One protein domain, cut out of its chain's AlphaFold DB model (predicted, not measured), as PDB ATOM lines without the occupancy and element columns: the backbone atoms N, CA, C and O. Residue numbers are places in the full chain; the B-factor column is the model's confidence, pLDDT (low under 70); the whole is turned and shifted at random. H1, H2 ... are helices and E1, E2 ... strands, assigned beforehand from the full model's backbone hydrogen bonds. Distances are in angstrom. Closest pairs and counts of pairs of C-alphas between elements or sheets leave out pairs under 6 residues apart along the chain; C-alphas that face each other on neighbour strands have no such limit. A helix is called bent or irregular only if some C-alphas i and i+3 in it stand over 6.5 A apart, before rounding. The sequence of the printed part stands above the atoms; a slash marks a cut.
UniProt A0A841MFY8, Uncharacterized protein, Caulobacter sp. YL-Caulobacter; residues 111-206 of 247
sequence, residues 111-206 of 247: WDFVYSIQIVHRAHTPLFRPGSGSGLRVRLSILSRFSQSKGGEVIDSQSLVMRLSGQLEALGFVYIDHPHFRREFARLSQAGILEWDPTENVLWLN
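Overview. This is residues 111 to 206 of the 247 residues of an uncharacterized protein of Caulobacter sp. YL-Caulobacter (UniProt A0A841MFY8). A helical hairpin, H1 and H2, packs through H2 on a small three-stranded sheet, and H3 crosses H2 nearly at a right angle while grazing the sheet. H2 is the element nearest to the middle of the whole, and two long stretches, residues 149 to 161 and 166 to 180, run well away from that middle. The printed part has 96 residues with three named helices and three named strands, in the order H1, H2, E1, H3, E2, E3; the class is mixed, and the antiparallel sheet has the order E1, E3, E2. The whole is compact, with a radius of gyration of the C-alphas of 12.5 A, and rounded, with spans of 33 by 28 by 22 A.

Along the chain. H1, residues 111 to 124, begins with C-alpha 111 at (229.616, 164.511, 149.790) and is 19.6 A long. H2, residues 136 to 148, is 18.4 A long; it is neither bent nor irregular, but only just: C-alphas 143 and 146 are 6.1 A apart. E1 is residues 162 to 165. H3, residues 181 to 190, is 14.2 A long and begins with C-alpha 181 at (233.025, 188.180, 138.753). E2 is residues 194 to 197. E3, residues 202 to 205, ends with C-alpha 205 at (237.679, 172.662, 140.573).

Arrangement. H1 and H2 form a helical hairpin and touch, at a shallow tilt of 15 degrees, opposite ways; H2 does so with residues 143 to 147 alone, and the closest C-alphas, of Val 114 and Ser 147, are 6.1 A apart. H1 is not on the sheet. H2 is on the sheet, over E1 and E2, at a height of 11.5 A, and runs across the strands, at 75 degrees to E2 on the local plane. H2 touches H3 with residues 138 to 142 alone, about perpendicular at 77 degrees; the closest C-alphas, of Arg 139 and Glu 184, are 6.2 A apart. H3 only grazes the sheet, with residues 185 to 189. E1 and E3 are antiparallel, with N 164 and O 203 within hydrogen-bond range at 2.8 A. E2 and E3 form a hairpin, with N 204 and O 195 within range at 2.8 A. E1, H3 and E2 form a split strand-helix-strand unit, two strands running the same way with E3 between them, and its crossover is right-handed. Residues 153 to 154 pair, antiparallel, with residues 162 to 163 of E1. Every O i to N i+4 pair is within hydrogen-bond range in H3, against 9 of 10 in H1 and 7 of 9 in H2.

Size, cuts and confidence. The two C-alphas farthest apart, of Gln 158 and Pro 179, are 36.1 A apart. The printed part has no cut. The links H1 to H2, H2 to E1 and E1 to H3 are long. The mean pLDDT of the printed part is 85.2, and it is under 70 at residue 111 and residues 148 to 158.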
ATOM      1  N   TRP A 111     230.021 163.241 149.201       68.00
ATOM      2  CA  TRP A 111     229.616 164.511 149.790       68.00
ATOM      3  C   TRP A 111     230.525 164.920 150.950       68.00
ATOM      4  O   TRP A 111     230.823 166.104 151.078       68.00
ATOM      5  N   ASP A 112     231.049 163.971 151.734       71.44
ATOM      6  CA  ASP A 112     232.062 164.283 152.750       71.44
ATOM      7  C   ASP A 112     233.299 164.903 152.100       71.44
ATOM      8  O   ASP A 112     233.814 165.897 152.613       71.44
ATOM      9  N   PHE A 113     233.739 164.367 150.958       76.31
ATOM     10  CA  PHE A 113     234.847 164.927 150.185       76.31
ATOM     11  C   PHE A 113     234.492 166.287 149.581       76.31
ATOM     12  O   PHE A 113     235.241 167.236 149.787       76.31
ATOM     13  N   VAL A 114     233.337 166.434 148.930       76.62
ATOM     14  CA  VAL A 114     232.883 167.699 148.325       76.62
ATOM     15  C   VAL A 114     232.814 168.828 149.358       76.62
ATOM     16  O   VAL A 114     233.348 169.917 149.135       76.62
ATOM     17  N   TYR A 115     232.214 168.577 150.525       78.69
ATOM     18  CA  TYR A 115     232.176 169.567 151.603       78.69
ATOM     19  C   TYR A 115     233.566 169.818 152.194       78.69
ATOM     20  O   TYR A 115     233.918 170.968 152.474       78.69
ATOM     21  N   SER A 116     234.378 168.771 152.359       83.62
ATOM     22  CA  SER A 116     235.731 168.908 152.906       83.62
ATOM     23  C   SER A 116     236.645 169.708 151.984       83.62
ATOM     24  O   SER A 116     237.380 170.550 152.488       83.62
ATOM     25  N   ILE A 117     236.555 169.550 150.660       86.94
ATOM     26  CA  ILE A 117     237.301 170.351 149.675       86.94
ATOM     27  C   ILE A 117     237.062 171.842 149.917       86.94
ATOM     28  O   ILE A 117     238.014 172.617 150.010       86.94
ATOM     29  N   GLN A 118     235.807 172.257 150.110       86.19
ATOM     30  CA  GLN A 118     235.500 173.664 150.370       86.19
ATOM     31  C   GLN A 118     236.031 174.151 151.713       86.19
ATOM     32  O   GLN A 118     236.559 175.259 151.799       86.19
ATOM     33  N   ILE A 119     235.875 173.347 152.768       87.38
ATOM     34  CA  ILE A 119     236.360 173.698 154.107       87.38
ATOM     35  C   ILE A 119     237.882 173.854 154.083       87.38
ATOM     36  O   ILE A 119     238.404 174.853 154.576       87.38
ATOM     37  N   VAL A 120     238.586 172.906 153.465       91.12
ATOM     38  CA  VAL A 120     240.046 172.919 153.376       91.12
ATOM     39  C   VAL A 120     240.515 174.084 152.504       91.12
ATOM     40  O   VAL A 120     241.410 174.813 152.924       91.12
ATOM     41  N   HIS A 121     239.872 174.373 151.368       91.69
ATOM     42  CA  HIS A 121     240.171 175.585 150.596       91.69
ATOM     43  C   HIS A 121     240.003 176.859 151.428       91.69
ATOM     44  O   HIS A 121     240.889 177.712 151.443       91.69
ATOM     45  N   ARG A 122     238.894 177.000 152.161       90.25
ATOM     46  CA  ARG A 122     238.638 178.179 153.006       90.25
ATOM     47  C   ARG A 122     239.671 178.343 154.119       90.25
ATOM     48  O   ARG A 122     240.026 179.472 154.453       90.25
ATOM     49  N   ALA A 123     240.152 177.236 154.680       88.94
ATOM     50  CA  ALA A 123     241.134 177.245 155.757       88.94
ATOM     51  C   ALA A 123     242.572 177.478 155.258       88.94
ATOM     52  O   ALA A 123     243.328 178.224 155.885       88.94
ATOM     53  N   HIS A 124     242.949 176.873 154.128       89.81
ATOM     54  CA  HIS A 124     244.350 176.758 153.713       89.81
ATOM     55  C   HIS A 124     244.715 177.573 152.472       89.81
ATOM     56  O   HIS A 124     245.888 177.878 152.277       89.81
ATOM     57  N   THR A 125     243.753 177.975 151.642       93.12
ATOM     58  CA  THR A 125     244.042 178.745 150.429       93.12
ATOM     59  C   THR A 125     243.943 180.250 150.714       93.12
ATOM     60  O   THR A 125     242.855 180.738 151.037       93.12
ATOM     61  N   PRO A 126     245.028 181.035 150.540       94.81
ATOM     62  CA  PRO A 126     245.049 182.464 150.878       94.81
ATOM     63  C   PRO A 126     243.925 183.291 150.238       94.81
ATOM     64  O   PRO A 126     243.398 184.209 150.863       94.81
ATOM     65  N   LEU A 127     243.501 182.937 149.020       94.62
ATOM     66  CA  LEU A 127     242.431 183.631 148.295       94.62
ATOM     67  C   LEU A 127     241.048 183.520 148.954       94.62
ATOM     68  O   LEU A 127     240.188 184.357 148.680       94.62
ATOM     69  N   PHE A 128     240.817 182.535 149.822       92.06
ATOM     70  CA  PHE A 128     239.539 182.357 150.519       92.06
ATOM     71  C   PHE A 128     239.572 182.813 151.983       92.06
ATOM     72  O   PHE A 128     238.544 182.762 152.659       92.06
ATOM     73  N   ARG A 129     240.719 183.293 152.482       91.44
ATOM     74  CA  ARG A 129     240.854 183.731 153.876       91.44
ATOM     75  C   ARG A 129     240.273 185.133 154.105       91.44
ATOM     76  O   ARG A 129     240.291 185.963 153.186       91.44
ATOM     77  N   PRO A 130     239.797 185.436 155.327       86.19
ATOM     78  CA  PRO A 130     239.466 186.803 155.722       86.19
ATOM     79  C   PRO A 130     240.627 187.763 155.423       86.19
ATOM     80  O   PRO A 130     241.786 187.413 155.630       86.19
ATOM     81  N   GLY A 131     240.319 188.952 154.900       87.88
ATOM     82  CA  GLY A 131     241.325 189.952 154.514       87.88
ATOM     83  C   GLY A 131     241.859 189.840 153.079       87.88
ATOM     84  O   GLY A 131     242.568 190.729 152.626       87.88
ATOM     85  N   SER A 132     241.460 188.828 152.300       87.38
ATOM     86  CA  SER A 132     241.897 188.637 150.898       87.38
ATOM     87  C   SER A 132     241.255 189.598 149.866       87.38
ATOM     88  O   SER A 132     241.269 189.344 148.654       87.38
ATOM     89  N   GLY A 133     240.690 190.715 150.332       91.00
ATOM     90  CA  GLY A 133     240.138 191.800 149.517       91.00
ATOM     91  C   GLY A 133     238.638 191.702 149.212       91.00
ATOM     92  O   GLY A 133     237.973 190.705 149.503       91.00
ATOM     93  N   SER A 134     238.108 192.754 148.581       88.88
ATOM     94  CA  SER A 134     236.671 192.959 148.318       88.88
ATOM     95  C   SER A 134     236.008 191.862 147.472       88.88
ATOM     96  O   SER A 134     234.804 191.643 147.573       88.88
ATOM     97  N   GLY A 135     236.786 191.117 146.683       92.44
ATOM     98  CA  GLY A 135     236.309 189.985 145.880       92.44
ATOM     99  C   GLY A 135     236.025 188.688 146.654       92.44
ATOM    100  O   GLY A 135     235.581 187.716 146.045       92.44
ATOM    101  N   LEU A 136     236.263 188.632 147.972       91.75
ATOM    102  CA  LEU A 136     236.149 187.393 148.759       91.75
ATOM    103  C   LEU A 136     234.768 186.730 148.645       91.75
ATOM    104  O   LEU A 136     234.683 185.521 148.436       91.75
ATOM    105  N   ARG A 137     233.682 187.506 148.725       89.06
ATOM    106  CA  ARG A 137     232.312 186.967 148.621       89.06
ATOM    107  C   ARG A 137     232.042 186.302 147.272       89.06
ATOM    108  O   ARG A 137     231.413 185.249 147.232       89.06
ATOM    109  N   VAL A 138     232.557 186.886 146.189       91.75
ATOM    110  CA  VAL A 138     232.439 186.334 144.832       91.75
ATOM    111  C   VAL A 138     233.184 185.004 144.745       91.75
ATOM    112  O   VAL A 138     232.607 184.005 144.327       91.75
ATOM    113  N   ARG A 139     234.431 184.951 145.229       94.31
ATOM    114  CA  ARG A 139     235.234 183.717 145.224       94.31
ATOM    115  C   ARG A 139     234.581 182.597 146.038       94.31
ATOM    116  O   ARG A 139     234.488 181.470 145.561       94.31
ATOM    117  N   LEU A 140     234.080 182.901 147.238       89.62
ATOM    118  CA  LEU A 140     233.380 181.918 148.074       89.62
ATOM    119  C   LEU A 140     232.089 181.409 147.424       89.62
ATOM    120  O   LEU A 140     231.761 180.234 147.576       89.62
ATOM    121  N   SER A 141     231.368 182.264 146.696       87.38
ATOM    122  CA  SER A 141     230.186 181.861 145.927       87.38
ATOM    123  C   SER A 141     230.540 180.904 144.792       87.38
ATOM    124  O   SER A 141     229.867 179.883 144.655       87.38
ATOM    125  N   ILE A 142     231.605 181.188 144.032       90.06
ATOM    126  CA  ILE A 142     232.085 180.298 142.966       90.06
ATOM    127  C   ILE A 142     232.450 178.929 143.552       90.06
ATOM    128  O   ILE A 142     231.954 177.910 143.080       90.06
ATOM    129  N   LEU A 143     233.227 178.907 144.640       88.75
ATOM    130  CA  LEU A 143     233.602 177.671 145.332       88.75
ATOM    131  C   LEU A 143     232.374 176.891 145.837       88.75
ATOM    132  O   LEU A 143     232.297 175.678 145.672       88.75
ATOM    133  N   SER A 144     231.395 177.587 146.422       85.00
ATOM    134  CA  SER A 144     230.187 176.956 146.978       85.00
ATOM    135  C   SER A 144     229.304 176.327 145.904       85.00
ATOM    136  O   SER A 144     228.530 175.418 146.205       85.00
ATOM    137  N   ARG A 145     229.418 176.772 144.645       83.81
ATOM    138  CA  ARG A 145     228.586 176.251 143.563       83.81
ATOM    139  C   ARG A 145     228.783 174.750 143.348       83.81
ATOM    140  O   ARG A 145     227.811 174.050 143.080       83.81
ATOM    141  N   PHE A 146     230.001 174.257 143.556       81.50
ATOM    142  CA  PHE A 146     230.357 172.849 143.383       81.50
ATOM    143  C   PHE A 146     229.684 171.906 144.391       81.50
ATOM    144  O   PHE A 146     229.451 170.753 144.055       81.50
ATOM    145  N   SER A 147     229.311 172.369 145.594       72.25
ATOM    146  CA  SER A 147     228.510 171.551 146.532       72.25
ATOM    147  C   SER A 147     227.006 171.713 146.364       72.25
ATOM    148  O   SER A 147     226.244 170.989 146.993       72.25
ATOM    149  N   GLN A 148     226.561 172.713 145.605       67.56
ATOM    150  CA  GLN A 148     225.144 173.062 145.471       67.56
ATOM    151  C   GLN A 148     224.516 172.512 144.189       67.56
ATOM    152  O   GLN A 148     223.311 172.656 143.977       67.56
ATOM    153  N   SER A 149     225.311 171.964 143.275       54.38
ATOM    154  CA  SER A 149     224.814 171.534 141.977       54.38
ATOM    155  C   SER A 149     224.322 170.084 142.009       54.38
ATOM    156  O   SER A 149     224.930 169.201 142.603       54.38
ATOM    157  N   LYS A 150     223.239 169.829 141.262       48.28
ATOM    158  CA  LYS A 150     222.836 168.485 140.810       48.28
ATOM    159  C   LYS A 150     223.747 167.932 139.691       48.28
ATOM    160  O   LYS A 150     223.440 166.892 139.133       48.28
ATOM    161  N   GLY A 151     224.819 168.649 139.337       41.03
ATOM    162  CA  GLY A 151     225.747 168.326 138.242       41.03
ATOM    163  C   GLY A 151     227.217 168.559 138.602       41.03
ATOM    164  O   GLY A 151     228.041 168.733 137.713       41.03
ATOM    165  N   GLY A 152     227.515 168.652 139.904       58.09
ATOM    166  CA  GLY A 152     228.854 168.739 140.478       58.09
ATOM    167  C   GLY A 152     229.383 167.336 140.632       58.09
ATOM    168  O   GLY A 152     228.932 166.588 141.494       58.09
ATOM    169  N   GLU A 153     230.288 166.973 139.747       64.44
ATOM    170  CA  GLU A 153     230.670 165.593 139.540       64.44
ATOM    171  C   GLU A 153     232.141 165.405 139.906       64.44
ATOM    172  O   GLU A 153     233.008 166.003 139.280       64.44
ATOM    173  N   VAL A 154     232.444 164.626 140.951       63.81
ATOM    174  CA  VAL A 154     233.837 164.304 141.307       63.81
ATOM    175  C   VAL A 154     234.378 163.297 140.303       63.81
ATOM    176  O   VAL A 154     234.122 162.113 140.431       63.81
ATOM    177  N   ILE A 155     235.145 163.745 139.322       61.16
ATOM    178  CA  ILE A 155     235.514 162.926 138.159       61.16
ATOM    179  C   ILE A 155     236.430 161.760 138.544       61.16
ATOM    180  O   ILE A 155     236.409 160.716 137.899       61.16
ATOM    181  N   ASP A 156     237.239 161.935 139.591       64.31
ATOM    182  CA  ASP A 156     238.233 160.949 139.992       64.31
ATOM    183  C   ASP A 156     238.385 160.851 141.518       64.31
ATOM    184  O   ASP A 156     238.504 161.841 142.240       64.31
ATOM    185  N   SER A 157     238.399 159.616 142.017       58.69
ATOM    186  CA  SER A 157     238.449 159.301 143.451       58.69
ATOM    187  C   SER A 157     239.842 159.461 144.076       58.69
ATOM    188  O   SER A 157     239.976 159.525 145.307       58.69
ATOM    189  N   GLN A 158     240.887 159.513 143.245       62.66
ATOM    190  CA  GLN A 158     242.264 159.683 143.698       62.66
ATOM    191  C   GLN A 158     242.613 161.165 143.831       62.66
ATOM    192  O   GLN A 158     242.989 161.598 144.922       62.66
ATOM    193  N   SER A 159     242.421 161.922 142.753       72.12
ATOM    194  CA  SER A 159     242.707 163.350 142.634       72.12
ATOM    195  C   SER A 159     241.620 164.244 143.214       72.12
ATOM    196  O   SER A 159     241.940 165.362 143.581       72.12
ATOM    197  N   LEU A 160     240.372 163.768 143.343       77.50
ATOM    198  CA  LEU A 160     239.212 164.512 143.858       77.50
ATOM    199  C   LEU A 160     238.828 165.767 143.050       77.50
ATOM    200  O   LEU A 160     238.149 166.653 143.574       77.50
ATOM    201  N   VAL A 161     239.230 165.846 141.779       85.50
ATOM    202  CA  VAL A 161     238.839 166.940 140.877       85.50
ATOM    203  C   VAL A 161     237.330 166.919 140.645       85.50
ATOM    204  O   VAL A 161     236.745 165.873 140.354       85.50
ATOM    205  N   MET A 162     236.693 168.085 140.755       86.12
ATOM    206  CA  MET A 162     235.257 168.233 140.515       86.12
ATOM    207  C   MET A 162     234.977 168.888 139.168       86.12
ATOM    208  O   MET A 162     235.681 169.811 138.783       86.12
ATOM    209  N   ARG A 163     233.897 168.471 138.509       86.12
ATOM    210  CA  ARG A 163     233.406 168.978 137.226       86.12
ATOM    211  C   ARG A 163     232.074 169.682 137.374       86.12
ATOM    212  O   ARG A 163     231.207 169.209 138.106       86.12
ATOM    213  N   LEU A 164     231.871 170.717 136.575       87.06
ATOM    214  CA  LEU A 164     230.561 171.217 136.180       87.06
ATOM    215  C   LEU A 164     230.521 171.306 134.653       87.06
ATOM    216  O   LEU A 164     231.443 171.846 134.050       87.06
ATOM    217  N   SER A 165     229.456 170.791 134.045       85.56
ATOM    218  CA  SER A 165     229.238 170.856 132.595       85.56
ATOM    219  C   SER A 165     228.119 171.837 132.267       85.56
ATOM    220  O   SER A 165     227.063 171.810 132.902       85.56
ATOM    221  N   GLY A 166     228.334 172.668 131.253       85.88
ATOM    222  CA  GLY A 166     227.379 173.655 130.765       85.88
ATOM    223  C   GLY A 166     228.006 175.033 130.592       85.88
ATOM    224  O   GLY A 166     229.062 175.327 131.146       85.88
ATOM    225  N   GLN A 167     227.330 175.885 129.820       85.75
ATOM    226  CA  GLN A 167     227.729 177.282 129.616       85.75
ATOM    227  C   GLN A 167     227.933 177.978 130.963       85.75
ATOM    228  O   GLN A 167     227.108 177.806 131.864       85.75
ATOM    229  N   LEU A 168     228.991 178.781 131.098       85.00
ATOM    230  CA  LEU A 168     229.367 179.403 132.372       85.00
ATOM    231  C   LEU A 168     228.203 180.203 132.990       85.00
ATOM    232  O   LEU A 168     227.968 180.136 134.196       85.00
ATOM    233  N   GLU A 169     227.434 180.892 132.150       85.19
ATOM    234  CA  GLU A 169     226.234 181.661 132.489       85.19
ATOM    235  C   GLU A 169     225.078 180.763 132.956       85.19
ATOM    236  O   GLU A 169     224.344 181.107 133.884       85.19
ATOM    237  N   ALA A 170     224.957 179.567 132.379       83.88
ATOM    238  CA  ALA A 170     223.954 178.569 132.744       83.88
ATOM    239  C   ALA A 170     224.344 177.745 133.982       83.88
ATOM    240  O   ALA A 170     223.494 177.072 134.570       83.88
ATOM    241  N   LEU A 171     225.605 177.812 134.429       82.38
ATOM    242  CA  LEU A 171     226.045 177.102 135.625       82.38
ATOM    243  C   LEU A 171     225.423 177.663 136.906       82.38
ATOM    244  O   LEU A 171     225.501 176.986 137.924       82.38
ATOM    245  N   GLY A 172     224.754 178.822 136.892       78.25
ATOM    246  CA  GLY A 172     223.966 179.311 138.032       78.25
ATOM    247  C   GLY A 172     224.813 179.885 139.172       78.25
ATOM    248  O   GLY A 172     224.536 179.639 140.348       78.25
ATOM    249  N   PHE A 173     225.874 180.623 138.841       85.88
ATOM    250  CA  PHE A 173     226.639 181.374 139.835       85.88
ATOM    251  C   PHE A 173     225.841 182.576 140.341       85.88
ATOM    252  O   PHE A 173     225.419 183.422 139.561       85.88
ATOM    253  N   VAL A 174     225.718 182.701 141.666       83.88
ATOM    254  CA  VAL A 174     224.959 183.780 142.332       83.88
ATOM    255  C   VAL A 174     225.427 185.183 141.923       83.88
ATOM    256  O   VAL A 174     224.636 186.119 141.914       83.88
ATOM    257  N   TYR A 175     226.710 185.341 141.592       87.81
ATOM    258  CA  TYR A 175     227.319 186.631 141.264       87.81
ATOM    259  C   TYR A 175     227.802 186.728 139.815       87.81
ATOM    260  O   TYR A 175     228.727 187.494 139.571       87.81
ATOM    261  N   ILE A 176     227.230 185.974 138.868       89.12
ATOM    262  CA  ILE A 176     227.703 185.966 137.470       89.12
ATOM    263  C   ILE A 176     227.747 187.372 136.842       89.12
ATOM    264  O   ILE A 176     228.734 187.722 136.196       89.12
ATOM    265  N   ASP A 177     226.754 188.211 137.143       90.75
ATOM    266  CA  ASP A 177     226.644 189.584 136.627       90.75
ATOM    267  C   ASP A 177     227.390 190.627 137.478       90.75
ATOM    268  O   ASP A 177     227.369 191.825 137.191       90.75
ATOM    269  N   HIS A 178     228.053 190.212 138.562       93.00
ATOM    270  CA  HIS A 178     228.749 191.146 139.442       93.00
ATOM    271  C   HIS A 178     229.995 191.726 138.737       93.00
ATOM    272  O   HIS A 178     230.781 190.956 138.178       93.00
ATOM    273  N   PRO A 179     230.301 193.039 138.853       91.06
ATOM    274  CA  PRO A 179     231.439 193.666 138.155       91.06
ATOM    275  C   PRO A 179     232.807 193.032 138.447       91.06
ATOM    276  O   PRO A 179     233.751 193.136 137.671       91.06
ATOM    277  N   HIS A 180     232.938 192.378 139.602       91.31
ATOM    278  CA  HIS A 180     234.159 191.669 139.989       91.31
ATOM    279  C   HIS A 180     234.192 190.192 139.574       91.31
ATOM    280  O   HIS A 180     235.242 189.578 139.723       91.31
ATOM    281  N   PHE A 181     233.109 189.612 139.049       94.19
ATOM    282  CA  PHE A 181     233.025 188.180 138.753       94.19
ATOM    283  C   PHE A 181     234.143 187.701 137.835       94.19
ATOM    284  O   PHE A 181     234.948 186.872 138.246       94.19
ATOM    285  N   ARG A 182     234.256 188.287 136.637       94.25
ATOM    286  CA  ARG A 182     235.277 187.902 135.647       94.25
ATOM    287  C   ARG A 182     236.696 188.037 136.203       94.25
ATOM    288  O   ARG A 182     237.516 187.146 136.008       94.25
ATOM    289  N   ARG A 183     236.967 189.111 136.956       95.75
ATOM    290  CA  ARG A 183     238.268 189.341 137.602       95.75
ATOM    291  C   ARG A 183     238.585 188.265 138.639       95.75
ATOM    292  O   ARG A 183     239.688 187.730 138.648       95.75
ATOM    293  N   GLU A 184     237.641 187.960 139.524       96.50
ATOM    294  CA  GLU A 184     237.861 186.969 140.579       96.50
ATOM    295  C   GLU A 184     237.884 185.536 140.038       96.50
ATOM    296  O   GLU A 184     238.656 184.723 140.538       96.50
ATOM    297  N   PHE A 185     237.109 185.241 138.995       95.94
ATOM    298  CA  PHE A 185     237.168 183.973 138.274       95.94
ATOM    299  C   PHE A 185     238.555 183.764 137.655       95.94
ATOM    300  O   PHE A 185     239.214 182.775 137.958       95.94
ATOM    301  N   ALA A 186     239.056 184.747 136.897       95.81
ATOM    302  CA  ALA A 186     240.400 184.698 136.319       95.81
ATOM    303  C   ALA A 186     241.488 184.551 137.393       95.81
ATOM    304  O   ALA A 186     242.438 183.794 137.216       95.81
ATOM    305  N   ARG A 187     241.328 185.221 138.541       96.56
ATOM    306  CA  ARG A 187     242.250 185.101 139.677       96.56
ATOM    307  C   ARG A 187     242.270 183.692 140.275       96.56
ATOM    308  O   ARG A 187     243.331 183.225 140.675       96.56
ATOM    309  N   LEU A 188     241.119 183.021 140.354       97.06
ATOM    310  CA  LEU A 188     241.041 181.625 140.791       97.06
ATOM    311  C   LEU A 188     241.668 180.677 139.759       97.06
ATOM    312  O   LEU A 188     242.360 179.741 140.157       97.06
ATOM    313  N   SER A 189     241.497 180.952 138.464       96.50
ATOM    314  CA  SER A 189     242.142 180.172 137.402       96.50
ATOM    315  C   SER A 189     243.660 180.327 137.379       96.50
ATOM    316  O   SER A 189     244.378 179.338 137.328       96.50
ATOM    317  N   GLN A 190     244.172 181.551 137.524       96.50
ATOM    318  CA  GLN A 190     245.614 181.813 137.633       96.50
ATOM    319  C   GLN A 190     246.249 181.132 138.850       96.50
ATOM    320  O   GLN A 190     247.422 180.776 138.819       96.50
ATOM    321  N   ALA A 191     245.478 180.944 139.921       95.50
ATOM    322  CA  ALA A 191     245.918 180.222 141.109       95.50
ATOM    323  C   ALA A 191     245.816 178.692 140.970       95.50
ATOM    324  O   ALA A 191     246.075 177.987 141.944       95.50
ATOM    325  N   GLY A 192     245.398 178.179 139.807       95.69
ATOM    326  CA  GLY A 192     245.223 176.749 139.553       95.69
ATOM    327  C   GLY A 192     244.052 176.115 140.303       95.69
ATOM    328  O   GLY A 192     243.960 174.896 140.358       95.69
ATOM    329  N   ILE A 193     243.158 176.916 140.897       96.25
ATOM    330  CA  ILE A 193     241.998 176.411 141.650       96.25
ATOM    331  C   ILE A 193     240.872 176.038 140.688       96.25
ATOM    332  O   ILE A 193     240.157 175.069 140.924       96.25
ATOM    333  N   LEU A 194     240.707 176.812 139.614       96.00
ATOM    334  CA  LEU A 194     239.705 176.565 138.587       96.00
ATOM    335  C   LEU A 194     240.354 176.383 137.226       96.00
ATOM    336  O   LEU A 194     241.272 177.116 136.870       96.00
ATOM    337  N   GLU A 195     239.784 175.505 136.423       94.75
ATOM    338  CA  GLU A 195     240.132 175.375 135.015       94.75
ATOM    339  C   GLU A 195     238.847 175.420 134.198       94.75
ATOM    340  O   GLU A 195     237.865 174.777 134.556       94.75
ATOM    341  N   TRP A 196     238.814 176.234 133.148       93.25
ATOM    342  CA  TRP A 196     237.644 176.379 132.287       93.25
ATOM    343  C   TRP A 196     238.029 176.029 130.861       93.25
ATOM    344  O   TRP A 196     238.892 176.693 130.286       93.25
ATOM    345  N   ASP A 197     237.354 175.035 130.294       92.12
ATOM    346  CA  ASP A 197     237.404 174.741 128.870       92.12
ATOM    347  C   ASP A 197     236.145 175.311 128.195       92.12
ATOM    348  O   ASP A 197     235.047 174.769 128.373       92.12
ATOM    349  N   PRO A 198     236.271 176.409 127.427       89.12
ATOM    350  CA  PRO A 198     235.150 177.002 126.703       89.12
ATOM    351  C   PRO A 198     234.676 176.151 125.517       89.12
ATOM    352  O   PRO A 198     233.553 176.339 125.056       89.12
ATOM    353  N   THR A 199     235.510 175.243 125.011       90.81
ATOM    354  CA  THR A 199     235.182 174.374 123.873       90.81
ATOM    355  C   THR A 199     234.195 173.307 124.321       90.81
ATOM    356  O   THR A 199     233.117 173.162 123.748       90.81
ATOM    357  N   GLU A 200     234.525 172.629 125.418       88.75
ATOM    358  CA  GLU A 200     233.702 171.570 126.006       88.75
ATOM    359  C   GLU A 200     232.639 172.113 126.977       88.75
ATOM    360  O   GLU A 200     231.744 171.387 127.411       88.75
ATOM    361  N   ASN A 201     232.709 173.405 127.312       90.12
ATOM    362  CA  ASN A 201     231.899 174.050 128.346       90.12
ATOM    363  C   ASN A 201     231.994 173.312 129.684       90.12
ATOM    364  O   ASN A 201     230.984 172.953 130.299       90.12
ATOM    365  N   VAL A 202     233.228 173.055 130.110       90.38
ATOM    366  CA  VAL A 202     233.520 172.331 131.344       90.38
ATOM    367  C   VAL A 202     234.337 173.200 132.281       90.38
ATOM    368  O   VAL A 202     235.368 173.755 131.915       90.38
ATOM    369  N   LEU A 203     233.863 173.296 133.520       92.00
ATOM    370  CA  LEU A 203     234.573 173.925 134.619       92.00
ATOM    371  C   LEU A 203     235.064 172.855 135.589       92.00
ATOM    372  O   LEU A 203     234.255 172.114 136.153       92.00
ATOM    373  N   TRP A 204     236.365 172.833 135.847       92.75
ATOM    374  CA  TRP A 204     236.970 172.017 136.886       92.75
ATOM    375  C   TRP A 204     237.295 172.836 138.132       92.75
ATOM    376  O   TRP A 204     237.705 173.995 138.043       92.75
ATOM    377  N   LEU A 205     237.127 172.214 139.297       92.62
ATOM    378  CA  LEU A 205     237.679 172.662 140.573       92.62
ATOM    379  C   LEU A 205     238.764 171.676 140.992       92.62
ATOM    380  O   LEU A 205     238.475 170.513 141.290       92.62
ATOM    381  N   ASN A 206     239.993 172.176 141.049       92.75
ATOM    382  CA  ASN A 206     241.120 171.441 141.592       92.75
ATOM    383  C   ASN A 206     241.071 171.518 143.118       92.75
ATOM    384  O   ASN A 206     240.942 172.619 143.663       92.75
TER     385      ASN A 206